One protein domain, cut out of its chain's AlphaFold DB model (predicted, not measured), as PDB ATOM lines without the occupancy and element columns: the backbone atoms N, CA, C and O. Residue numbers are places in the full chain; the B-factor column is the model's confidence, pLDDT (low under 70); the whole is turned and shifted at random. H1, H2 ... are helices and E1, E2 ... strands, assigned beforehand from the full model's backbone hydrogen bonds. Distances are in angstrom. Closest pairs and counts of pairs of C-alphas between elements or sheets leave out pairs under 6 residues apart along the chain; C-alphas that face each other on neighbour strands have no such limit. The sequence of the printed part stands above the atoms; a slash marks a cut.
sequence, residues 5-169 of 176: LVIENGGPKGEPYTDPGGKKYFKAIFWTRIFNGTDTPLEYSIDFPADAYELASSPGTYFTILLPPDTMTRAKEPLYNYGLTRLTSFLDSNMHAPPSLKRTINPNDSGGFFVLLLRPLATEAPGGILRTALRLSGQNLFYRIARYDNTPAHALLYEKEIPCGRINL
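AT A GLANCE: This is residues 5 to 169 of the 176 residues of an uncharacterized protein of Sphingobacteriales bacterium (UniProt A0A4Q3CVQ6). Two twisted sheets face each other as a sandwich; the five-stranded one, E5 E3 E9 E8 E7, is curled like part of a barrel, and its edge strand E7 comes close to edge strand E1 of the four-stranded one, E1 E2 E6 E4. Two short helices, H1 and H2, lie outside the sandwich by the four-stranded sheet. The printed part has 165 residues, with named elements in the order E1 E2 E3 E4 H1 H2 E5 E6 E7 E8 E9; both sheets are antiparallel and the class is mostly strand. It is compact, with a radius of gyration of the C-alphas of 16.0 A and spans of 50 by 36 by 30 A.

IN THESE COORDINATES: E1, residues 5 to 18, begins at C-alpha 5 (26.082, -49.828, 37.739), is 38.2 A long and bends by 63 degrees at residue 15. E2, residues 24 to 36, is 38.7 A long. E3 is residues 42 to 47 and E4 residues 62 to 66. H1 is residues 80 to 83; H2, residues 87 to 94, begins at C-alpha 87 (25.385, -24.108, 23.743). E5 is residues 100 to 105, and E6, residues 109 to 120, is 37.2 A long. E7, residues 129 to 137, and E8, residues 140 to 148, are 25.1 A and 25.6 A long. E9, residues 156 to 167, is 28.5 A long, bends by 57 degrees at residue 164 and ends at C-alpha 167 (26.083, -50.693, 26.899).

HOW THE PARTS SIT: The sheets have 62 pairs of C-alphas within 10 A, and their best planes are 25 degrees apart. In the four-stranded sheet, E1 and E2 form a hairpin, with N 8 and O 33 at 2.8 A. Between the neighbours E2 and E6, N 28 and O 117 are within hydrogen-bond range at 2.9 A; between the neighbours E6 and E4, N 64 and O 118 are within hydrogen-bond range at 3.0 A. In the other sheet, N 44 and O 103 of the neighbours E3 and E5 are within hydrogen-bond range at 3.0 A, and N 47 and O 164 of the neighbours E3 and E9 at 2.8 A. E7 E8 E9 is a meander, each strand the antiparallel neighbour of the one before, with N 145 and O 160 at 2.8 A and N 133 and O 144 at 3.0 A. Between the sheets, the closest C-alphas of E1 and E7 are those of Asn 9 and Ala 133, 5.8 A apart. E4 and E5 are apart, but only just, at 8.3 A. H1 only grazes the four-stranded sheet, with residues 80 to 82; its closest C-alpha to E1 is Asn 81, 6.1 A from Lys 13. H2 is on that sheet, beside the strands and over none of them. In H2 every O i to N i+4 pair is within hydrogen-bond range; H1 is too short for such a pair.

THE WHOLE: The C-alphas farthest apart, of Asp 39 and Glu 124, are 49.7 A apart. The printed part has no cut. The links E3 to E4 and E4 to H1 are long. Mean pLDDT of the printed part is 88.2; residues 50 to 52, 55 to 61 and 122 to 128 are under 70.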
ATOM      1  N   LEU A   5      26.334 -50.961  38.610       90.00
ATOM      2  CA  LEU A   5      26.082 -49.828  37.739       90.00
ATOM      3  C   LEU A   5      25.006 -48.951  38.385       90.00
ATOM      4  O   LEU A   5      23.974 -49.467  38.812       90.00
ATOM      5  N   VAL A   6      25.223 -47.638  38.453       93.50
ATOM      6  CA  VAL A   6      24.194 -46.692  38.915       93.50
ATOM      7  C   VAL A   6      23.953 -45.653  37.835       93.50
ATOM      8  O   VAL A   6      24.898 -45.017  37.376       93.50
ATOM      9  N   ILE A   7      22.690 -45.477  37.448       95.44
ATOM     10  CA  ILE A   7      22.252 -44.441  36.511       95.44
ATOM     11  C   ILE A   7      21.488 -43.383  37.304       95.44
ATOM     12  O   ILE A   7      20.487 -43.678  37.954       95.44
ATOM     13  N   GLU A   8      21.956 -42.148  37.231       96.19
ATOM     14  CA  GLU A   8      21.312 -40.968  37.797       96.19
ATOM     15  C   GLU A   8      20.847 -40.061  36.660       96.19
ATOM     16  O   GLU A   8      21.528 -39.924  35.643       96.19
ATOM     17  N   ASN A   9      19.694 -39.422  36.837       96.31
ATOM     18  CA  ASN A   9      19.126 -38.507  35.856       96.31
ATOM     19  C   ASN A   9      18.787 -37.181  36.536       96.31
ATOM     20  O   ASN A   9      18.290 -37.168  37.663       96.31
ATOM     21  N   GLY A  10      19.040 -36.082  35.836       92.56
ATOM     22  CA  GLY A  10      18.725 -34.731  36.276       92.56
ATOM     23  C   GLY A  10      17.441 -34.189  35.673       92.56
ATOM     24  O   GLY A  10      17.103 -34.488  34.529       92.56
ATOM     25  N   GLY A  11      16.754 -33.336  36.436       87.69
ATOM     26  CA  GLY A  11      15.659 -32.518  35.911       87.69
ATOM     27  C   GLY A  11      16.130 -31.499  34.862       87.69
ATOM     28  O   GLY A  11      17.332 -31.345  34.655       87.69
ATOM     29  N   PRO A  12      15.200 -30.801  34.191       91.19
ATOM     30  CA  PRO A  12      15.556 -29.853  33.148       91.19
ATOM     31  C   PRO A  12      16.024 -28.497  33.689       91.19
ATOM     32  O   PRO A  12      15.443 -27.968  34.637       91.19
ATOM     33  N   LYS A  13      16.966 -27.868  32.979       93.00
ATOM     34  CA  LYS A  13      17.127 -26.404  32.919       93.00
ATOM     35  C   LYS A  13      16.675 -25.927  31.549       93.00
ATOM     36  O   LYS A  13      17.143 -26.464  30.547       93.00
ATOM     37  N   GLY A  14      15.741 -24.983  31.499       89.12
ATOM     38  CA  GLY A  14      15.115 -24.578  30.243       89.12
ATOM     39  C   GLY A  14      15.093 -23.075  30.024       89.12
ATOM     40  O   GLY A  14      14.943 -22.313  30.973       89.12
ATOM     41  N   GLU A  15      15.226 -22.672  28.764       90.06
ATOM     42  CA  GLU A  15      15.181 -21.277  28.329       90.06
ATOM     43  C   GLU A  15      14.797 -21.161  26.841       90.06
ATOM     44  O   GLU A  15      14.958 -22.123  26.077       90.06
ATOM     45  N   PRO A  16      14.300 -19.995  26.394       91.50
ATOM     46  CA  PRO A  16      14.102 -19.718  24.978       91.50
ATOM     47  C   PRO A  16      15.415 -19.725  24.179       91.50
ATOM     48  O   PRO A  16      16.473 -19.338  24.668       91.50
ATOM     49  N   TYR A  17      15.325 -20.113  22.912       92.12
ATOM     50  CA  TYR A  17      16.399 -20.062  21.923       92.12
ATOM     51  C   TYR A  17      15.812 -19.600  20.585       92.12
ATOM     52  O   TYR A  17      14.706 -19.993  20.224       92.12
ATOM     53  N   THR A  18      16.534 -18.749  19.861       92.75
ATOM     54  CA  THR A  18      16.173 -18.334  18.500       92.75
ATOM     55  C   THR A  18      17.290 -18.793  17.583       92.75
ATOM     56  O   THR A  18      18.444 -18.467  17.853       92.75
ATOM     57  N   ASP A  19      16.953 -19.575  16.560       91.25
ATOM     58  CA  ASP A  19      17.939 -20.049  15.591       91.25
ATOM     59  C   ASP A  19      18.397 -18.916  14.649       91.25
ATOM     60  O   ASP A  19      17.768 -17.849  14.609       91.25
ATOM     61  N   PRO A  20      19.473 -19.117  13.865       92.56
ATOM     62  CA  PRO A  20      19.966 -18.101  12.937       92.56
ATOM     63  C   PRO A  20      18.950 -17.690  11.859       92.56
ATOM     64  O   PRO A  20      19.070 -16.612  11.282       92.56
ATOM     65  N   GLY A  21      17.940 -18.528  11.594       90.69
ATOM     66  CA  GLY A  21      16.830 -18.243  10.682       90.69
ATOM     67  C   GLY A  21      15.674 -17.468  11.324       90.69
ATOM     68  O   GLY A  21      14.678 -17.197  10.657       90.69
ATOM     69  N   GLY A  22      15.774 -17.112  12.609       91.00
ATOM     70  CA  GLY A  22      14.758 -16.365  13.350       91.00
ATOM     71  C   GLY A  22      13.633 -17.223  13.937       91.00
ATOM     72  O   GLY A  22      12.709 -16.683  14.556       91.00
ATOM     73  N   LYS A  23      13.683 -18.553  13.793       89.50
ATOM     74  CA  LYS A  23      12.675 -19.446  14.369       89.50
ATOM     75  C   LYS A  23      12.948 -19.653  15.855       89.50
ATOM     76  O   LYS A  23      14.072 -19.882  16.296       89.50
ATOM     77  N   LYS A  24      11.880 -19.562  16.645       91.06
ATOM     78  CA  LYS A  24      11.933 -19.605  18.108       91.06
ATOM     79  C   LYS A  24      11.629 -21.002  18.639       91.06
ATOM     80  O   LYS A  24      10.654 -21.639  18.232       91.06
ATOM     81  N   TYR A  25      12.411 -21.425  19.620       89.56
ATOM     82  CA  TYR A  25      12.302 -22.703  20.308       89.56
ATOM     83  C   TYR A  25      12.374 -22.506  21.818       89.56
ATOM     84  O   TYR A  25      12.976 -21.558  22.320       89.56
ATOM     85  N   PHE A  26      11.787 -23.440  22.552       88.75
ATOM     86  CA  PHE A  26      12.099 -23.673  23.947       88.75
ATOM     87  C   PHE A  26      13.102 -24.819  24.012       88.75
ATOM     88  O   PHE A  26      12.848 -25.904  23.483       88.75
ATOM     89  N   LYS A  27      14.241 -24.569  24.650       91.19
ATOM     90  CA  LYS A  27      15.297 -25.552  24.858       91.19
ATOM     91  C   LYS A  27      15.246 -26.019  26.300       91.19
ATOM     92  O   LYS A  27      15.303 -25.191  27.201       91.19
ATOM     93  N   ALA A  28      15.204 -27.328  26.515       92.88
ATOM     94  CA  ALA A  28      15.361 -27.947  27.825       92.88
ATOM     95  C   ALA A  28      16.615 -28.827  27.838       92.88
ATOM     96  O   ALA A  28      16.805 -29.656  26.953       92.88
ATOM     97  N   ILE A  29      17.465 -28.639  28.842       95.56
ATOM     98  CA  ILE A  29      18.713 -29.370  29.043       95.56
ATOM     99  C   ILE A  29      18.498 -30.343  30.194       95.56
ATOM    100  O   ILE A  29      18.208 -29.917  31.308       95.56
ATOM    101  N   PHE A  30      18.680 -31.627  29.932       96.69
ATOM    102  CA  PHE A  30      18.711 -32.701  30.915       96.69
ATOM    103  C   PHE A  30      20.123 -33.274  30.989       96.69
ATOM    104  O   PHE A  30      20.962 -33.027  30.117       96.69
ATOM    105  N   TRP A  31      20.383 -34.084  32.007       97.12
ATOM    106  CA  TRP A  31      21.633 -34.820  32.107       97.12
ATOM    107  C   TRP A  31      21.416 -36.234  32.630       97.12
ATOM    108  O   TRP A  31      20.494 -36.493  33.404       97.12
ATOM    109  N   THR A  32      22.308 -37.132  32.228       97.19
ATOM    110  CA  THR A  32      22.413 -38.484  32.773       97.19
ATOM    111  C   THR A  32      23.850 -38.713  33.221       97.19
ATOM    112  O   THR A  32      24.794 -38.411  32.488       97.19
ATOM    113  N   ARG A  33      24.026 -39.253  34.430       96.81
ATOM    114  CA  ARG A  33      25.320 -39.692  34.959       96.81
ATOM    115  C   ARG A  33      25.280 -41.193  35.194       96.81
ATOM    116  O   ARG A  33      24.321 -41.716  35.751       96.81
ATOM    117  N   ILE A  34      26.332 -41.877  34.777       95.94
ATOM    118  CA  ILE A  34      26.505 -43.312  34.939       95.94
ATOM    119  C   ILE A  34      27.744 -43.521  35.807       95.94
ATOM    120  O   ILE A  34      28.828 -43.048  35.470       95.94
ATOM    121  N   PHE A  35      27.583 -44.207  36.932       95.38
ATOM    122  CA  PHE A  35      28.687 -44.632  37.788       95.38
ATOM    123  C   PHE A  35      28.995 -46.107  37.537       95.38
ATOM    124  O   PHE A  35      28.118 -46.962  37.690       95.38
ATOM    125  N   ASN A  36      30.243 -46.384  37.169       94.38
ATOM    126  CA  ASN A  36      30.771 -47.724  36.976       94.38
ATOM    127  C   ASN A  36      31.435 -48.205  38.271       94.38
ATOM    128  O   ASN A  36      32.634 -48.041  38.459       94.38
ATOM    129  N   GLY A  37      30.675 -48.837  39.162       92.88
ATOM    130  CA  GLY A  37      31.218 -49.463  40.371       92.88
ATOM    131  C   GLY A  37      31.792 -50.863  40.139       92.88
ATOM    132  O   GLY A  37      31.709 -51.688  41.044       92.88
ATOM    133  N   THR A  38      32.246 -51.185  38.926       89.81
ATOM    134  CA  THR A  38      32.805 -52.501  38.568       89.81
ATOM    135  C   THR A  38      34.322 -52.416  38.399       89.81
ATOM    136  O   THR A  38      34.886 -51.325  38.421       89.81
ATOM    137  N   ASP A  39      34.983 -53.563  38.219       90.12
ATOM    138  CA  ASP A  39      36.450 -53.645  38.103       90.12
ATOM    139  C   ASP A  39      36.938 -53.529  36.651       90.12
ATOM    140  O   ASP A  39      38.139 -53.546  36.390       90.12
ATOM    141  N   THR A  40      36.018 -53.429  35.691       90.06
ATOM    142  CA  THR A  40      36.323 -53.362  34.259       90.06
ATOM    143  C   THR A  40      35.813 -52.054  33.657       90.06
ATOM    144  O   THR A  40      34.758 -51.569  34.079       90.06
ATOM    145  N   PRO A  41      36.510 -51.469  32.667       93.31
ATOM    146  CA  PRO A  41      35.986 -50.328  31.929       93.31
ATOM    147  C   PRO A  41      34.621 -50.636  31.311       93.31
ATOM    148  O   PRO A  41      34.384 -51.728  30.796       93.31
ATOM    149  N   LEU A  42      33.732 -49.652  31.359       94.19
ATOM    150  CA  LEU A  42      32.379 -49.740  30.842       94.19
ATOM    151  C   LEU A  42      32.255 -48.890  29.583       94.19
ATOM    152  O   LEU A  42      32.346 -47.663  29.648       94.19
ATOM    153  N   GLU A  43      31.999 -49.534  28.453       95.81
ATOM    154  CA  GLU A  43      31.755 -48.848  27.187       95.81
ATOM    155  C   GLU A  43      30.260 -48.738  26.906       95.81
ATOM    156  O   GLU A  43      29.516 -49.715  27.031       95.81
ATOM    157  N   TYR A  44      29.818 -47.558  26.476       95.31
ATOM    158  CA  TYR A  44      28.458 -47.358  25.993       95.31
ATOM    159  C   TYR A  44      28.424 -46.394  24.810       95.31
ATOM    160  O   TYR A  44      29.288 -45.525  24.641       95.31
ATOM    161  N   SER A  45      27.396 -46.558  23.988       96.31
ATOM    162  CA  SER A  45      27.073 -45.659  22.892       96.31
ATOM    163  C   SER A  45      25.620 -45.229  22.997       96.31
ATOM    164  O   SER A  45      24.754 -46.071  23.248       96.31
ATOM    165  N   ILE A  46      25.369 -43.944  22.771       95.75
ATOM    166  CA  ILE A  46      24.033 -43.404  22.534       95.75
ATOM    167  C   ILE A  46      23.967 -42.997  21.066       95.75
ATOM    168  O   ILE A  46      24.896 -42.380  20.555       95.75
ATOM    169  N   ASP A  47      22.888 -43.372  20.407       92.81
ATOM    170  CA  ASP A  47      22.576 -43.079  19.019       92.81
ATOM    171  C   ASP A  47      21.052 -42.988  18.936       92.81
ATOM    172  O   ASP A  47      20.361 -44.012  18.978       92.81
ATOM    173  N   PHE A  48      20.510 -41.765  18.971       89.81
ATOM    174  CA  PHE A  48      19.068 -41.623  18.777       89.81
ATOM    175  C   PHE A  48      18.750 -41.682  17.285       89.81
ATOM    176  O   PHE A  48      19.470 -41.078  16.486       89.81
ATOM    177  N   PRO A  49      17.625 -42.316  16.910       81.88
ATOM    178  CA  PRO A  49      17.055 -42.146  15.584       81.88
ATOM    179  C   PRO A  49      16.999 -40.662  15.200       81.88
ATOM    180  O   PRO A  49      16.626 -39.823  16.018       81.88
ATOM    181  N   ALA A  50      17.347 -40.342  13.952       68.44
ATOM    182  CA  ALA A  50      17.360 -38.965  13.448       68.44
ATOM    183  C   ALA A  50      15.953 -38.335  13.336       68.44
ATOM    184  O   ALA A  50      15.822 -37.160  12.992       68.44
ATOM    185  N   ASP A  51      14.904 -39.107  13.619       67.94
ATOM    186  CA  ASP A  51      13.518 -38.683  13.489       67.94
ATOM    187  C   ASP A  51      13.127 -37.666  14.567       67.94
ATOM    188  O   ASP A  51      13.433 -37.810  15.753       67.94
ATOM    189  N   ALA A  52      12.368 -36.647  14.161       67.81
ATOM    190  CA  ALA A  52      11.697 -35.767  15.102       67.81
ATOM    191  C   ALA A  52      10.556 -36.537  15.785       67.81
ATOM    192  O   ALA A  52       9.746 -37.200  15.133       67.81
ATOM    193  N   TYR A  53      10.464 -36.451  17.108       71.44
ATOM    194  CA  TYR A  53       9.478 -37.220  17.859       71.44
ATOM    195  C   TYR A  53       8.218 -36.395  18.064       71.44
ATOM    196  O   TYR A  53       8.252 -35.340  18.698       71.44
ATOM    197  N   GLU A  54       7.096 -36.897  17.553       70.81
ATOM    198  CA  GLU A  54       5.797 -36.297  17.830       70.81
ATOM    199  C   GLU A  54       5.456 -36.446  19.313       70.81
ATOM    200  O   GLU A  54       5.505 -37.542  19.888       70.81
ATOM    201  N   LEU A  55       5.106 -35.327  19.935       65.19
ATOM    202  CA  LEU A  55       4.562 -35.311  21.275       65.19
ATOM    203  C   LEU A  55       3.082 -35.694  21.175       65.19
ATOM    204  O   LEU A  55       2.266 -34.859  20.806       65.19
ATOM    205  N   ALA A  56       2.711 -36.924  21.547       57.72
ATOM    206  CA  ALA A  56       1.337 -37.410  21.336       57.72
ATOM    207  C   ALA A  56       0.251 -36.533  21.996       57.72
ATOM    208  O   ALA A  56      -0.888 -36.511  21.551       57.72
ATOM    209  N   SER A  57       0.605 -35.763  23.031       56.59
ATOM    210  CA  SER A  57      -0.307 -34.808  23.675       56.59
ATOM    211  C   SER A  57      -0.551 -33.500  22.896       56.59
ATOM    212  O   SER A  57      -1.300 -32.650  23.365       56.59
ATOM    213  N   SER A  58       0.121 -33.289  21.763       58.25
ATOM    214  CA  SER A  58      -0.080 -32.150  20.860       58.25
ATOM    215  C   SER A  58       0.260 -32.593  19.431       58.25
ATOM    216  O   SER A  58       1.416 -32.450  19.018       58.25
ATOM    217  N   PRO A  59      -0.719 -33.153  18.694       62.88
ATOM    218  CA  PRO A  59      -0.533 -33.564  17.308       62.88
ATOM    219  C   PRO A  59       0.106 -32.445  16.478       62.88
ATOM    220  O   PRO A  59      -0.284 -31.282  16.593       62.88
ATOM    221  N   GLY A  60       1.128 -32.779  15.693       62.97
ATOM    222  CA  GLY A  60       1.903 -31.809  14.911       62.97
ATOM    223  C   GLY A  60       2.980 -31.029  15.684       62.97
ATOM    224  O   GLY A  60       3.728 -30.263  15.072       62.97
ATOM    225  N   THR A  61       3.126 -31.225  17.002       69.38
ATOM    226  CA  THR A  61       4.282 -30.719  17.759       69.38
ATOM    227  C   THR A  61       5.359 -31.790  17.847       69.38
ATOM    228  O   THR A  61       5.203 -32.805  18.526       69.38
ATOM    229  N   TYR A  62       6.502 -31.512  17.228       79.56
ATOM    230  CA  TYR A  62       7.674 -32.377  17.266       79.56
ATOM    231  C   TYR A  62       8.761 -31.775  18.149       79.56
ATOM    232  O   TYR A  62       8.941 -30.552  18.183       79.56
ATOM    233  N   PHE A  63       9.496 -32.633  18.850       82.38
ATOM    234  CA  PHE A  63      10.735 -32.243  19.509       82.38
ATOM    235  C   PHE A  63      11.944 -32.886  18.839       82.38
ATOM    236  O   PHE A  63      11.900 -34.028  18.375       82.38
ATOM    237  N   THR A  64      13.039 -32.135  18.833       87.88
ATOM    238  CA  THR A  64      14.350 -32.595  18.376       87.88
ATOM    239  C   THR A  64      15.203 -32.928  19.588       87.88
ATOM    240  O   THR A  64      15.256 -32.144  20.542       87.88
ATOM    241  N   ILE A  65      15.867 -34.082  19.549       91.19
ATOM    242  CA  ILE A  65      16.854 -34.486  20.552       91.19
ATOM    243  C   ILE A  65      18.242 -34.130  20.035       91.19
ATOM    244  O   ILE A  65      18.567 -34.427  18.891       91.19
ATOM    245  N   LEU A  66      19.069 -33.520  20.882       92.94
ATOM    246  CA  LEU A  66      20.466 -33.226  20.577       92.94
ATOM    247  C   LEU A  66      21.377 -33.682  21.721       92.94
ATOM    248  O   LEU A  66      20.999 -33.631  22.893       92.94
ATOM    249  N   LEU A  67      22.597 -34.090  21.374       94.31
ATOM    250  CA  LEU A  67      23.616 -34.561  22.312       94.31
ATOM    251  C   LEU A  67      24.878 -33.694  22.210       94.31
ATOM    252  O   LEU A  67      25.708 -33.927  21.331       94.31
ATOM    253  N   PRO A  68      25.050 -32.687  23.086       93.69
ATOM    254  CA  PRO A  68      26.301 -31.952  23.173       93.69
ATOM    255  C   PRO A  68      27.472 -32.896  23.469       93.69
ATOM    256  O   PRO A  68      27.322 -33.825  24.268       93.69
ATOM    257  N   PRO A  69      28.660 -32.645  22.895       91.19
ATOM    258  CA  PRO A  69      29.832 -33.484  23.122       91.19
ATOM    259  C   PRO A  69      30.416 -33.329  24.537       91.19
ATOM    260  O   PRO A  69      31.258 -34.131  24.938       91.19
ATOM    261  N   ASP A  70      29.994 -32.325  25.306       92.88
ATOM    262  CA  ASP A  70      30.419 -32.112  26.687       92.88
ATOM    263  C   ASP A  70      30.106 -33.292  27.620       92.88
ATOM    264  O   ASP A  70      29.055 -33.928  27.552       92.88
ATOM    265  N   THR A  71      31.001 -33.521  28.580       93.81
ATOM    266  CA  THR A  71      30.807 -34.510  29.649       93.81
ATOM    267  C   THR A  71      30.112 -33.870  30.853       93.81
ATOM    268  O   THR A  71      30.528 -32.800  31.323       93.81
ATOM    269  N   MET A  72      29.070 -34.526  31.368       95.31
ATOM    270  CA  MET A  72      28.404 -34.136  32.617       95.31
ATOM    271  C   MET A  72      29.215 -34.587  33.838       95.31
ATOM    272  O   MET A  72      29.680 -35.724  33.895       95.31
ATOM    273  N   THR A  73      29.322 -33.721  34.850       95.06
ATOM    274  CA  THR A  73      29.924 -34.014  36.162       95.06
ATOM    275  C   THR A  73      29.059 -33.435  37.282       95.06
ATOM    276  O   THR A  73      28.288 -32.505  37.055       95.06
ATOM    277  N   ARG A  74      29.197 -33.917  38.525       94.00
ATOM    278  CA  ARG A  74      28.438 -33.345  39.658       94.00
ATOM    279  C   ARG A  74      28.738 -31.861  39.896       94.00
ATOM    280  O   ARG A  74      27.835 -31.106  40.225       94.00
ATOM    281  N   ALA A  75      29.973 -31.419  39.651       96.00
ATOM    282  CA  ALA A  75      30.349 -30.008  39.776       96.00
ATOM    283  C   ALA A  75      29.588 -29.089  38.801       96.00
ATOM    284  O   ALA A  75      29.437 -27.899  39.065       96.00
ATOM    285  N   LYS A  76      29.086 -29.638  37.688       96.19
ATOM    286  CA  LYS A  76      28.274 -28.910  36.712       96.19
ATOM    287  C   LYS A  76      26.813 -28.761  37.137       96.19
ATOM    288  O   LYS A  76      26.147 -27.844  36.670       96.19
ATOM    289  N   GLU A  77      26.308 -29.604  38.040       95.25
ATOM    290  CA  GLU A  77      24.903 -29.606  38.466       95.25
ATOM    291  C   GLU A  77      24.374 -28.231  38.931       95.25
ATOM    292  O   GLU A  77      23.323 -27.815  38.429       95.25
ATOM    293  N   PRO A  78      25.069 -27.472  39.802       96.19
ATOM    294  CA  PRO A  78      24.565 -26.178  40.266       96.19
ATOM    295  C   PRO A  78      24.729 -25.049  39.237       96.19
ATOM    296  O   PRO A  78      24.050 -24.033  39.339       96.19
ATOM    297  N   LEU A  79      25.588 -25.206  38.224       96.94
ATOM    298  CA  LEU A  79      25.938 -24.123  37.300       96.94
ATOM    299  C   LEU A  79      24.782 -23.761  36.361       96.94
ATOM    300  O   LEU A  79      23.981 -24.617  35.977       96.94
ATOM    301  N   TYR A  80      24.713 -22.502  35.931       94.69
ATOM    302  CA  TYR A  80      23.778 -22.085  34.883       94.69
ATOM    303  C   TYR A  80      23.955 -22.948  33.623       94.69
ATOM    304  O   TYR A  80      25.086 -23.231  33.227       94.69
ATOM    305  N   ASN A  81      22.846 -23.436  33.049       94.50
ATOM    306  CA  ASN A  81      22.840 -24.408  31.943       94.50
ATOM    307  C   ASN A  81      23.782 -25.609  32.141       94.50
ATOM    308  O   ASN A  81      24.345 -26.144  31.189       94.50
ATOM    309  N   TYR A  82      23.988 -26.012  33.396       96.38
ATOM    310  CA  TYR A  82      24.945 -27.046  33.784       96.38
ATOM    311  C   TYR A  82      26.385 -26.786  33.309       96.38
ATOM    312  O   TYR A  82      27.136 -27.711  33.012       96.38
ATOM    313  N   GLY A  83      26.788 -25.519  33.200       95.19
ATOM    314  CA  GLY A  83      28.139 -25.138  32.791       95.19
ATOM    315  C   GLY A  83      28.435 -25.361  31.305       95.19
ATOM    316  O   GLY A  83      29.603 -25.376  30.926       95.19
ATOM    317  N   LEU A  84      27.415 -25.547  30.460       94.62
ATOM    318  CA  LEU A  84      27.573 -25.589  29.004       94.62
ATOM    319  C   LEU A  84      27.828 -24.173  28.459       94.62
ATOM    320  O   LEU A  84      26.917 -23.350  28.408       94.62
ATOM    321  N   THR A  85      29.059 -23.886  28.027       89.31
ATOM    322  CA  THR A  85      29.497 -22.531  27.626       89.31
ATOM    323  C   THR A  85      29.391 -22.238  26.124       89.31
ATOM    324  O   THR A  85      29.523 -21.088  25.719       89.31
ATOM    325  N   ARG A  86      29.122 -23.244  25.279       90.25
ATOM    326  CA  ARG A  86      29.047 -23.115  23.802       90.25
ATOM    327  C   ARG A  86      27.713 -23.572  23.216       90.25
ATOM    328  O   ARG A  86      27.623 -23.989  22.060       90.25
ATOM    329  N   LEU A  87      26.672 -23.500  24.037       91.75
ATOM    330  CA  LEU A  87      25.385 -24.108  23.743       91.75
ATOM    331  C   LEU A  87      24.727 -23.523  22.489       91.75
ATOM    332  O   LEU A  87      24.284 -24.294  21.651       91.75
ATOM    333  N   THR A  88      24.724 -22.199  22.318       91.06
ATOM    334  CA  THR A  88      24.159 -21.542  21.123       91.06
ATOM    335  C   THR A  88      24.848 -22.020  19.847       91.06
ATOM    336  O   THR A  88      24.197 -22.613  18.999       91.06
ATOM    337  N   SER A  89      26.183 -21.923  19.778       92.50
ATOM    338  CA  SER A  89      26.939 -22.381  18.601       92.50
ATOM    339  C   SER A  89      26.733 -23.867  18.283       92.50
ATOM    340  O   SER A  89      26.732 -24.261  17.117       92.50
ATOM    341  N   PHE A  90      26.553 -24.702  19.315       93.56
ATOM    342  CA  PHE A  90      26.247 -26.114  19.129       93.56
ATOM    343  C   PHE A  90      24.872 -26.299  18.478       93.56
ATOM    344  O   PHE A  90      24.765 -27.047  17.508       93.56
ATOM    345  N   LEU A  91      23.845 -25.603  18.972       92.56
ATOM    346  CA  LEU A  91      22.489 -25.661  18.420       92.56
ATOM    347  C   LEU A  91      22.452 -25.182  16.968       92.56
ATOM    348  O   LEU A  91      21.914 -25.894  16.125       92.56
ATOM    349  N   ASP A  92      23.088 -24.043  16.677       91.88
ATOM    350  CA  ASP A  92      23.142 -23.449  15.336       91.88
ATOM    351  C   ASP A  92      23.704 -24.432  14.296       91.88
ATOM    352  O   ASP A  92      23.251 -24.473  13.156       91.88
ATOM    353  N   SER A  93      24.687 -25.245  14.699       90.44
ATOM    354  CA  SER A  93      25.435 -26.118  13.784       90.44
ATOM    355  C   SER A  93      24.920 -27.561  13.728       90.44
ATOM    356  O   SER A  93      25.220 -28.269  12.772       90.44
ATOM    357  N   ASN A  94      24.193 -28.034  14.748       88.38
ATOM    358  CA  ASN A  94      23.907 -29.468  14.923       88.38
ATOM    359  C   ASN A  94      22.417 -29.814  14.962       88.38
ATOM    360  O   ASN A  94      22.086 -30.981  15.136       88.38
ATOM    361  N   MET A  95      21.508 -28.851  14.776       82.88
ATOM    362  CA  MET A  95      20.059 -29.095  14.869       82.88
ATOM    363  C   MET A  95      19.534 -30.183  13.909       82.88
ATOM    364  O   MET A  95      18.485 -30.769  14.164       82.88
ATOM    365  N   HIS A  96      20.265 -30.462  12.826       80.75
ATOM    366  CA  HIS A  96      19.926 -31.471  11.815       80.75
ATOM    367  C   HIS A  96      20.866 -32.686  11.814       80.75
ATOM    368  O   HIS A  96      20.726 -33.565  10.967       80.75
ATOM    369  N   ALA A  97      21.841 -32.738  12.727       79.00
ATOM    370  CA  ALA A  97      22.776 -33.850  12.815       79.00
ATOM    371  C   ALA A  97      22.184 -34.987  13.671       79.00
ATOM    372  O   ALA A  97      21.604 -34.706  14.724       79.00
ATOM    373  N   PRO A  98      22.363 -36.264  13.278       80.69
ATOM    374  CA  PRO A  98      22.004 -37.393  14.126       80.69
ATOM    375  C   PRO A  98      22.749 -37.312  15.466       80.69
ATOM    376  O   PRO A  98      23.984 -37.224  15.479       80.69
ATOM    377  N   PRO A  99      22.042 -37.317  16.605       85.94
ATOM    378  CA  PRO A  99      22.682 -37.142  17.894       85.94
ATOM    379  C   PRO A  99      23.286 -38.473  18.355       85.94
ATOM    380  O   PRO A  99      22.579 -39.409  18.740       85.94
ATOM    381  N   SER A 100      24.615 -38.543  18.358       91.81
ATOM    382  CA  SER A 100      25.350 -39.736  18.773       91.81
ATOM    383  C   SER A 100      26.528 -39.406  19.689       91.81
ATOM    384  O   SER A 100      27.133 -38.335  19.620       91.81
ATOM    385  N   LEU A 101      26.857 -40.336  20.585       93.38
ATOM    386  CA  LEU A 101      28.058 -40.292  21.415       93.38
ATOM    387  C   LEU A 101      28.547 -41.706  21.724       93.38
ATOM    388  O   LEU A 101      27.764 -42.631  21.925       93.38
ATOM    389  N   LYS A 102      29.865 -41.850  21.850       95.62
ATOM    390  CA  LYS A 102      30.520 -43.039  22.400       95.62
ATOM    391  C   LYS A 102      31.405 -42.625  23.566       95.62
ATOM    392  O   LYS A 102      32.081 -41.589  23.505       95.62
ATOM    393  N   ARG A 103      31.366 -43.399  24.648       95.38
ATOM    394  CA  ARG A 103      32.081 -43.107  25.892       95.38
ATOM    395  C   ARG A 103      32.573 -44.390  26.552       95.38
ATOM    396  O   ARG A 103      31.962 -45.449  26.413       95.38
ATOM    397  N   THR A 104      33.636 -44.232  27.330       96.12
ATOM    398  CA  THR A 104      34.192 -45.256  28.215       96.12
ATOM    399  C   THR A 104      34.247 -44.683  29.627       96.12
ATOM    400  O   THR A 104      34.658 -43.537  29.804       96.12
ATOM    401  N   ILE A 105      33.808 -45.455  30.619       95.81
ATOM    402  CA  ILE A 105      33.871 -45.100  32.042       95.81
ATOM    403  C   ILE A 105      34.791 -46.098  32.732       95.81
ATOM    404  O   ILE A 105      34.526 -47.301  32.723       95.81
ATOM    405  N   ASN A 106      35.863 -45.604  33.337       95.44
ATOM    406  CA  ASN A 106      36.827 -46.447  34.035       95.44
ATOM    407  C   ASN A 106      36.217 -47.122  35.281       95.44
ATOM    408  O   ASN A 106      35.178 -46.678  35.780       95.44
ATOM    409  N   PRO A 107      36.842 -48.203  35.783       94.25
ATOM    410  CA  PRO A 107      36.479 -48.811  37.060       94.25
ATOM    411  C   PRO A 107      36.412 -47.785  38.195       94.25
ATOM    412  O   PRO A 107      37.317 -46.967  38.346       94.25
ATOM    413  N   ASN A 108      35.364 -47.862  39.013       93.38
ATOM    414  CA  ASN A 108      35.095 -46.969  40.148       93.38
ATOM    415  C   ASN A 108      35.010 -45.474  39.798       93.38
ATOM    416  O   ASN A 108      35.183 -44.623  40.671       93.38
ATOM    417  N   ASP A 109      34.696 -45.153  38.545       95.38
ATOM    418  CA  ASP A 109      34.558 -43.786  38.052       95.38
ATOM    419  C   ASP A 109      33.130 -43.509  37.555       95.38
ATOM    420  O   ASP A 109      32.271 -44.397  37.476       95.38
ATOM    421  N   SER A 110      32.840 -42.254  37.220       95.31
ATOM    422  CA  SER A 110      31.590 -41.861  36.588       95.31
ATOM    423  C   SER A 110      31.799 -41.036  35.336       95.31
ATOM    424  O   SER A 110      32.599 -40.109  35.307       95.31
ATOM    425  N   GLY A 111      30.984 -41.324  34.329       94.88
ATOM    426  CA  GLY A 111      30.812 -40.472  33.164       94.88
ATOM    427  C   GLY A 111      29.390 -39.941  33.102       94.88
ATOM    428  O   GLY A 111      28.502 -40.381  33.832       94.88
ATOM    429  N   GLY A 112      29.145 -39.011  32.194       94.94
ATOM    430  CA  GLY A 112      27.800 -38.528  31.945       94.94
ATOM    431  C   GLY A 112      27.714 -37.723  30.667       94.94
ATOM    432  O   GLY A 112      28.729 -37.323  30.095       94.94
ATOM    433  N   PHE A 113      26.489 -37.475  30.239       96.75
ATOM    434  CA  PHE A 113      26.184 -36.719  29.036       96.75
ATOM    435  C   PHE A 113      24.967 -35.828  29.265       96.75
ATOM    436  O   PHE A 113      24.178 -36.034  30.194       96.75
ATOM    437  N   PHE A 114      24.836 -34.825  28.406       96.62
ATOM    438  CA  PHE A 114      23.686 -33.935  28.364       96.62
ATOM    439  C   PHE A 114      22.733 -34.363  27.260       96.62
ATOM    440  O   PHE A 114      23.165 -34.859  26.224       96.62
ATOM    441  N   VAL A 115      21.444 -34.121  27.473       95.44
ATOM    442  CA  VAL A 115      20.410 -34.297  26.452       95.44
ATOM    443  C   VAL A 115      19.650 -32.994  26.320       95.44
ATOM    444  O   VAL A 115      19.131 -32.466  27.302       95.44
ATOM    445  N   LEU A 116      19.592 -32.466  25.106       93.88
ATOM    446  CA  LEU A 116      18.828 -31.274  24.778       93.88
ATOM    447  C   LEU A 116      17.542 -31.693  24.085       93.88
ATOM    448  O   LEU A 116      17.586 -32.436  23.110       93.88
ATOM    449  N   LEU A 117      16.415 -31.174  24.561       91.00
ATOM    450  CA  LEU A 117      15.143 -31.218  23.851       91.00
ATOM    451  C   LEU A 117      14.827 -29.818  23.326       91.00
ATOM    452  O   LEU A 117      14.727 -28.872  24.112       91.00
ATOM    453  N   LEU A 118      14.659 -29.688  22.011       89.00
ATOM    454  CA  LEU A 118      14.169 -28.471  21.367       89.00
ATOM    455  C   LEU A 118      12.714 -28.654  20.956       89.00
ATOM    456  O   LEU A 118      12.390 -29.599  20.241       89.00
ATOM    457  N   ARG A 119      11.853 -27.717  21.352       85.19
ATOM    458  CA  ARG A 119      10.457 -27.643  20.901       85.19
ATOM    459  C   ARG A 119      10.188 -26.275  20.275       85.19
ATOM    460  O   ARG A 119      10.529 -25.279  20.909       85.19
ATOM    461  N   PRO A 120       9.552 -26.173  19.096       85.06
ATOM    462  CA  PRO A 120       9.123 -24.884  18.553       85.06
ATOM    463  C   PRO A 120       8.203 -24.123  19.525       85.06
ATOM    464  O   PRO A 120       7.288 -24.710  20.098       85.06
ATOM    465  N   LEU A 121       8.425 -22.815  19.695       79.38
ATOM    466  CA  LEU A 121       7.589 -21.955  20.553       79.38
ATOM    467  C   LEU A 121       6.260 -21.557  19.901       79.38
ATOM    468  O   LEU A 121       5.339 -21.163  20.603       79.38
ATOM    469  N   ALA A 122       6.155 -21.671  18.576       64.12
ATOM    470  CA  ALA A 122       4.961 -21.297  17.818       64.12
ATOM    471  C   ALA A 122       3.764 -22.239  18.033       64.12
ATOM    472  O   ALA A 122       2.672 -21.935  17.565       64.12
ATOM    473  N   THR A 123       3.947 -23.377  18.714       58.78
ATOM    474  CA  THR A 123       2.828 -24.252  19.062       58.78
ATOM    475  C   THR A 123       2.340 -23.922  20.467       58.78
ATOM    476  O   THR A 123       3.133 -23.945  21.421       58.78
ATOM    477  N   GLU A 124       1.031 -23.675  20.602       54.50
ATOM    478  CA  GLU A 124       0.276 -23.626  21.867       54.50
ATOM    479  C   GLU A 124       0.276 -24.997  22.576       54.50
ATOM    480  O   GLU A 124      -0.734 -25.455  23.105       54.50
ATOM    481  N   ALA A 125       1.399 -25.723  22.555       53.62
ATOM    482  CA  ALA A 125       1.496 -26.978  23.261       53.62
ATOM    483  C   ALA A 125       1.337 -26.663  24.752       53.62
ATOM    484  O   ALA A 125       2.077 -25.819  25.279       53.62
ATOM    485  N   PRO A 126       0.385 -27.319  25.427       52.53
ATOM    486  CA  PRO A 126       0.091 -27.016  26.810       52.53
ATOM    487  C   PRO A 126       1.364 -27.157  27.651       52.53
ATOM    488  O   PRO A 126       2.169 -28.076  27.456       52.53
ATOM    489  N   GLY A 127       1.555 -26.229  28.590       61.41
ATOM    490  CA  GLY A 127       2.628 -26.313  29.579       61.41
ATOM    491  C   GLY A 127       2.627 -27.678  30.279       61.41
ATOM    492  O   GLY A 127       1.627 -28.396  30.284       61.41
ATOM    493  N   GLY A 128       3.761 -28.097  30.818       68.56
ATOM    494  CA  GLY A 128       3.867 -29.396  31.473       68.56
ATOM    495  C   GLY A 128       5.269 -29.646  31.990       68.56
ATOM    496  O   GLY A 128       6.237 -29.044  31.516       68.56
ATOM    497  N   ILE A 129       5.381 -30.567  32.937       74.38
ATOM    498  CA  ILE A 129       6.667 -30.981  33.476       74.38
ATOM    499  C   ILE A 129       7.201 -32.114  32.610       74.38
ATOM    500  O   ILE A 129       6.625 -33.200  32.561       74.38
ATOM    501  N   LEU A 130       8.333 -31.875  31.947       86.12
ATOM    502  CA  LEU A 130       9.085 -32.934  31.285       86.12
ATOM    503  C   LEU A 130      10.036 -33.606  32.281       86.12
ATOM    504  O   LEU A 130      10.765 -32.950  33.039       86.12
ATOM    505  N   ARG A 131      10.034 -34.936  32.267       89.31
ATOM    506  CA  ARG A 131      11.006 -35.780  32.958       89.31
ATOM    507  C   ARG A 131      11.604 -36.745  31.961       89.31
ATOM    508  O   ARG A 131      10.890 -37.325  31.146       89.31
ATOM    509  N   THR A 132      12.906 -36.943  32.071       93.50
ATOM    510  CA  THR A 132      13.616 -37.908  31.247       93.50
ATOM    511  C   THR A 132      14.362 -38.904  32.110       93.50
ATOM    512  O   THR A 132      14.648 -38.648  33.283       93.50
ATOM    513  N   ALA A 133      14.613 -40.083  31.557       95.88
ATOM    514  CA  ALA A 133      15.455 -41.071  32.205       95.88
ATOM    515  C   ALA A 133      16.121 -41.974  31.174       95.88
ATOM    516  O   ALA A 133      15.456 -42.459  30.260       95.88
ATOM    517  N   LEU A 134      17.403 -42.267  31.373       96.75
ATOM    518  CA  LEU A 134      18.038 -43.403  30.720       96.75
ATOM    519  C   LEU A 134      17.645 -44.691  31.458       96.75
ATOM    520  O   LEU A 134      17.823 -44.807  32.673       96.75
ATOM    521  N   ARG A 135      17.100 -45.650  30.717       94.94
ATOM    522  CA  ARG A 135      16.697 -46.978  31.173       94.94
ATOM    523  C   ARG A 135      17.588 -48.031  30.527       94.94
ATOM    524  O   ARG A 135      18.025 -47.883  29.386       94.94
ATOM    525  N   LEU A 136      17.833 -49.100  31.272       92.94
ATOM    526  CA  LEU A 136      18.615 -50.248  30.842       92.94
ATOM    527  C   LEU A 136      17.706 -51.475  30.794       92.94
ATOM    528  O   LEU A 136      17.041 -51.774  31.782       92.94
ATOM    529  N   SER A 137      17.714 -52.194  29.673       91.94
ATOM    530  CA  SER A 137      17.099 -53.519  29.552       91.94
ATOM    531  C   SER A 137      18.086 -54.465  28.873       91.94
ATOM    532  O   SER A 137      18.427 -54.309  27.694       91.94
ATOM    533  N   GLY A 138      18.629 -55.406  29.649       90.62
ATOM    534  CA  GLY A 138      19.787 -56.199  29.238       90.62
ATOM    535  C   GLY A 138      20.981 -55.295  28.917       90.62
ATOM    536  O   GLY A 138      21.467 -54.584  29.786       90.62
ATOM    537  N   GLN A 139      21.438 -55.309  27.662       92.94
ATOM    538  CA  GLN A 139      22.507 -54.433  27.148       92.94
ATOM    539  C   GLN A 139      21.983 -53.266  26.295       92.94
ATOM    540  O   GLN A 139      22.774 -52.494  25.752       92.94
ATOM    541  N   ASN A 140      20.664 -53.137  26.141       95.44
ATOM    542  CA  ASN A 140      20.046 -52.086  25.340       95.44
ATOM    543  C   ASN A 140      19.671 -50.891  26.220       95.44
ATOM    544  O   ASN A 140      19.197 -51.053  27.348       95.44
ATOM    545  N   LEU A 141      19.873 -49.690  25.683       96.38
ATOM    546  CA  LEU A 141      19.557 -48.430  26.339       96.38
ATOM    547  C   LEU A 141      18.307 -47.811  25.722       96.38
ATOM    548  O   LEU A 141      18.196 -47.679  24.501       96.38
ATOM    549  N   PHE A 142      17.398 -47.374  26.586       96.00
ATOM    550  CA  PHE A 142      16.168 -46.693  26.210       96.00
ATOM    551  C   PHE A 142      16.124 -45.333  26.889       96.00
ATOM    552  O   PHE A 142      16.369 -45.220  28.088       96.00
ATOM    553  N   TYR A 143      15.810 -44.291  26.133       94.62
ATOM    554  CA  TYR A 143      15.594 -42.970  26.686       94.62
ATOM    555  C   TYR A 143      14.100 -42.743  26.843       94.62
ATOM    556  O   TYR A 143      13.351 -42.688  25.867       94.62
ATOM    557  N   ARG A 144      13.666 -42.637  28.091       94.06
ATOM    558  CA  ARG A 144      12.282 -42.372  28.453       94.06
ATOM    559  C   ARG A 144      12.055 -40.871  28.497       94.06
ATOM    560  O   ARG A 144      12.809 -40.159  29.160       94.06
ATOM    561  N   ILE A 145      10.991 -40.409  27.858       90.19
ATOM    562  CA  ILE A 145      10.491 -39.038  27.933       90.19
ATOM    563  C   ILE A 145       9.057 -39.112  28.435       90.19
ATOM    564  O   ILE A 145       8.206 -39.726  27.798       90.19
ATOM    565  N   ALA A 146       8.800 -38.486  29.577       89.19
ATOM    566  CA  ALA A 146       7.480 -38.416  30.178       89.19
ATOM    567  C   ALA A 146       7.061 -36.966  30.394       89.19
ATOM    568  O   ALA A 146       7.851 -36.135  30.858       89.19
ATOM    569  N   ARG A 147       5.805 -36.678  30.067       85.44
ATOM    570  CA  ARG A 147       5.160 -35.394  30.306       85.44
ATOM    571  C   ARG A 147       4.086 -35.576  31.361       85.44
ATOM    572  O   ARG A 147       3.211 -36.427  31.224       85.44
ATOM    573  N   TYR A 148       4.145 -34.724  32.367       86.31
ATOM    574  CA  TYR A 148       3.140 -34.623  33.408       86.31
ATOM    575  C   TYR A 148       2.411 -33.291  33.276       86.31
ATOM    576  O   TYR A 148       2.964 -32.320  32.738       86.31
ATOM    577  N   ASP A 149       1.174 -33.244  33.750       84.38
ATOM    578  CA  ASP A 149       0.478 -31.975  33.895       84.38
ATOM    579  C   ASP A 149       1.128 -31.093  34.980       84.38
ATOM    580  O   ASP A 149       2.002 -31.509  35.751       84.38
ATOM    581  N   ASN A 150       0.714 -29.829  35.010       80.75
ATOM    582  CA  ASN A 150       1.171 -28.858  36.003       80.75
ATOM    583  C   ASN A 150       0.250 -28.804  37.234       80.75
ATOM    584  O   ASN A 150       0.323 -27.849  38.005       80.75
ATOM    585  N   THR A 151      -0.637 -29.787  37.410       84.38
ATOM    586  CA  THR A 151      -1.475 -29.857  38.611       84.38
ATOM    587  C   THR A 151      -0.635 -30.364  39.788       84.38
ATOM    588  O   THR A 151       0.381 -31.021  39.565       84.38
ATOM    589  N   PRO A 152      -1.044 -30.131  41.047       83.44
ATOM    590  CA  PRO A 152      -0.350 -30.697  42.206       83.44
ATOM    591  C   PRO A 152      -0.245 -32.230  42.187       83.44
ATOM    592  O   PRO A 152       0.648 -32.790  42.814       83.44
ATOM    593  N   ALA A 153      -1.152 -32.911  41.477       84.19
ATOM    594  CA  ALA A 153      -1.137 -34.362  41.335       84.19
ATOM    595  C   ALA A 153      -0.102 -34.856  40.310       84.19
ATOM    596  O   ALA A 153       0.230 -36.039  40.328       84.19
ATOM    597  N   HIS A 154       0.399 -33.970  39.437       82.69
ATOM    598  CA  HIS A 154       1.331 -34.286  38.356       82.69
ATOM    599  C   HIS A 154       0.921 -35.555  37.606       82.69
ATOM    600  O   HIS A 154       1.681 -36.522  37.547       82.69
ATOM    601  N   ALA A 155      -0.298 -35.585  37.064       88.38
ATOM    602  CA  ALA A 155      -0.780 -36.766  36.358       88.38
ATOM    603  C   ALA A 155       0.062 -37.006  35.095       88.38
ATOM    604  O   ALA A 155       0.407 -36.065  34.373       88.38
ATOM    605  N   LEU A 156       0.412 -38.270  34.830       88.94
ATOM    606  CA  LEU A 156       1.135 -38.655  33.620       88.94
ATOM    607  C   LEU A 156       0.223 -38.446  32.408       88.94
ATOM    608  O   LEU A 156      -0.795 -39.117  32.273       88.94
ATOM    609  N   LEU A 157       0.607 -37.531  31.523       84.44
ATOM    610  CA  LEU A 157      -0.128 -37.239  30.292       84.44
ATOM    611  C   LEU A 157       0.376 -38.069  29.117       84.44
ATOM    612  O   LEU A 157      -0.381 -38.413  28.215       84.44
ATOM    613  N   TYR A 158       1.682 -38.319  29.086       83.00
ATOM    614  CA  TYR A 158       2.340 -38.978  27.972       83.00
ATOM    615  C   TYR A 158       3.661 -39.586  28.414       83.00
ATOM    616  O   TYR A 158       4.411 -38.966  29.169       83.00
ATOM    617  N   GLU A 159       3.973 -40.756  27.874       88.44
ATOM    618  CA  GLU A 159       5.273 -41.393  28.001       88.44
ATOM    619  C   GLU A 159       5.684 -42.010  26.667       88.44
ATOM    620  O   GLU A 159       4.866 -42.580  25.945       88.44
ATOM    621  N   LYS A 160       6.972 -41.896  26.349       87.31
ATOM    622  CA  LYS A 160       7.598 -42.588  25.229       87.31
ATOM    623  C   LYS A 160       8.967 -43.089  25.627       87.31
ATOM    624  O   LYS A 160       9.754 -42.355  26.223       87.31
ATOM    625  N   GLU A 161       9.256 -44.324  25.244       91.81
ATOM    626  CA  GLU A 161      10.593 -44.892  25.304       91.81
ATOM    627  C   GLU A 161      11.188 -44.949  23.905       91.81
ATOM    628  O   GLU A 161      10.552 -45.385  22.945       91.81
ATOM    629  N   ILE A 162      12.415 -44.458  23.791       91.69
ATOM    630  CA  ILE A 162      13.142 -44.367  22.534       91.69
ATOM    631  C   ILE A 162      14.350 -45.294  22.643       91.69
ATOM    632  O   ILE A 162      15.207 -45.043  23.496       91.69
ATOM    633  N   PRO A 163      14.462 -46.347  21.815       94.19
ATOM    634  CA  PRO A 163      15.702 -47.104  21.698       94.19
ATOM    635  C   PRO A 163      16.817 -46.137  21.304       94.19
ATOM    636  O   PRO A 163      16.716 -45.462  20.282       94.19
ATOM    637  N   CYS A 164      17.836 -46.018  22.148       94.44
ATOM    638  CA  CYS A 164      18.815 -44.938  22.030       94.44
ATOM    639  C   CYS A 164      20.254 -45.422  22.119       94.44
ATOM    640  O   CYS A 164      21.149 -44.596  22.160       94.44
ATOM    641  N   GLY A 165      20.514 -46.727  22.198       95.12
ATOM    642  CA  GLY A 165      21.887 -47.211  22.203       95.12
ATOM    643  C   GLY A 165      22.086 -48.516  22.945       95.12
ATOM    644  O   GLY A 165      21.153 -49.292  23.164       95.12
ATOM    645  N   ARG A 166      23.341 -48.768  23.315       95.94
ATOM    646  CA  ARG A 166      23.773 -50.007  23.961       95.94
ATOM    647  C   ARG A 166      24.904 -49.754  24.944       95.94
ATOM    648  O   ARG A 166      25.670 -48.802  24.810       95.94
ATOM    649  N   ILE A 167      25.017 -50.655  25.906       93.75
ATOM    650  CA  ILE A 167      26.083 -50.693  26.899       93.75
ATOM    651  C   ILE A 167      26.696 -52.091  26.920       93.75
ATOM    652  O   ILE A 167      25.985 -53.095  26.880       93.75
ATOM    653  N   ASN A 168      28.024 -52.165  26.941       91.06
ATOM    654  CA  ASN A 168      28.727 -53.437  26.991       91.06
ATOM    655  C   ASN A 168      28.807 -53.915  28.443       91.06
ATOM    656  O   ASN A 168      29.593 -53.395  29.229       91.06
ATOM    657  N   LEU A 169      27.988 -54.908  28.786       84.88
ATOM    658  CA  LEU A 169      27.957 -55.509  30.124       84.88
ATOM    659  C   LEU A 169      28.578 -56.912  30.132       84.88
ATOM    660  O   LEU A 169      28.439 -57.648  31.109       84.88
TER     661      LEU A 169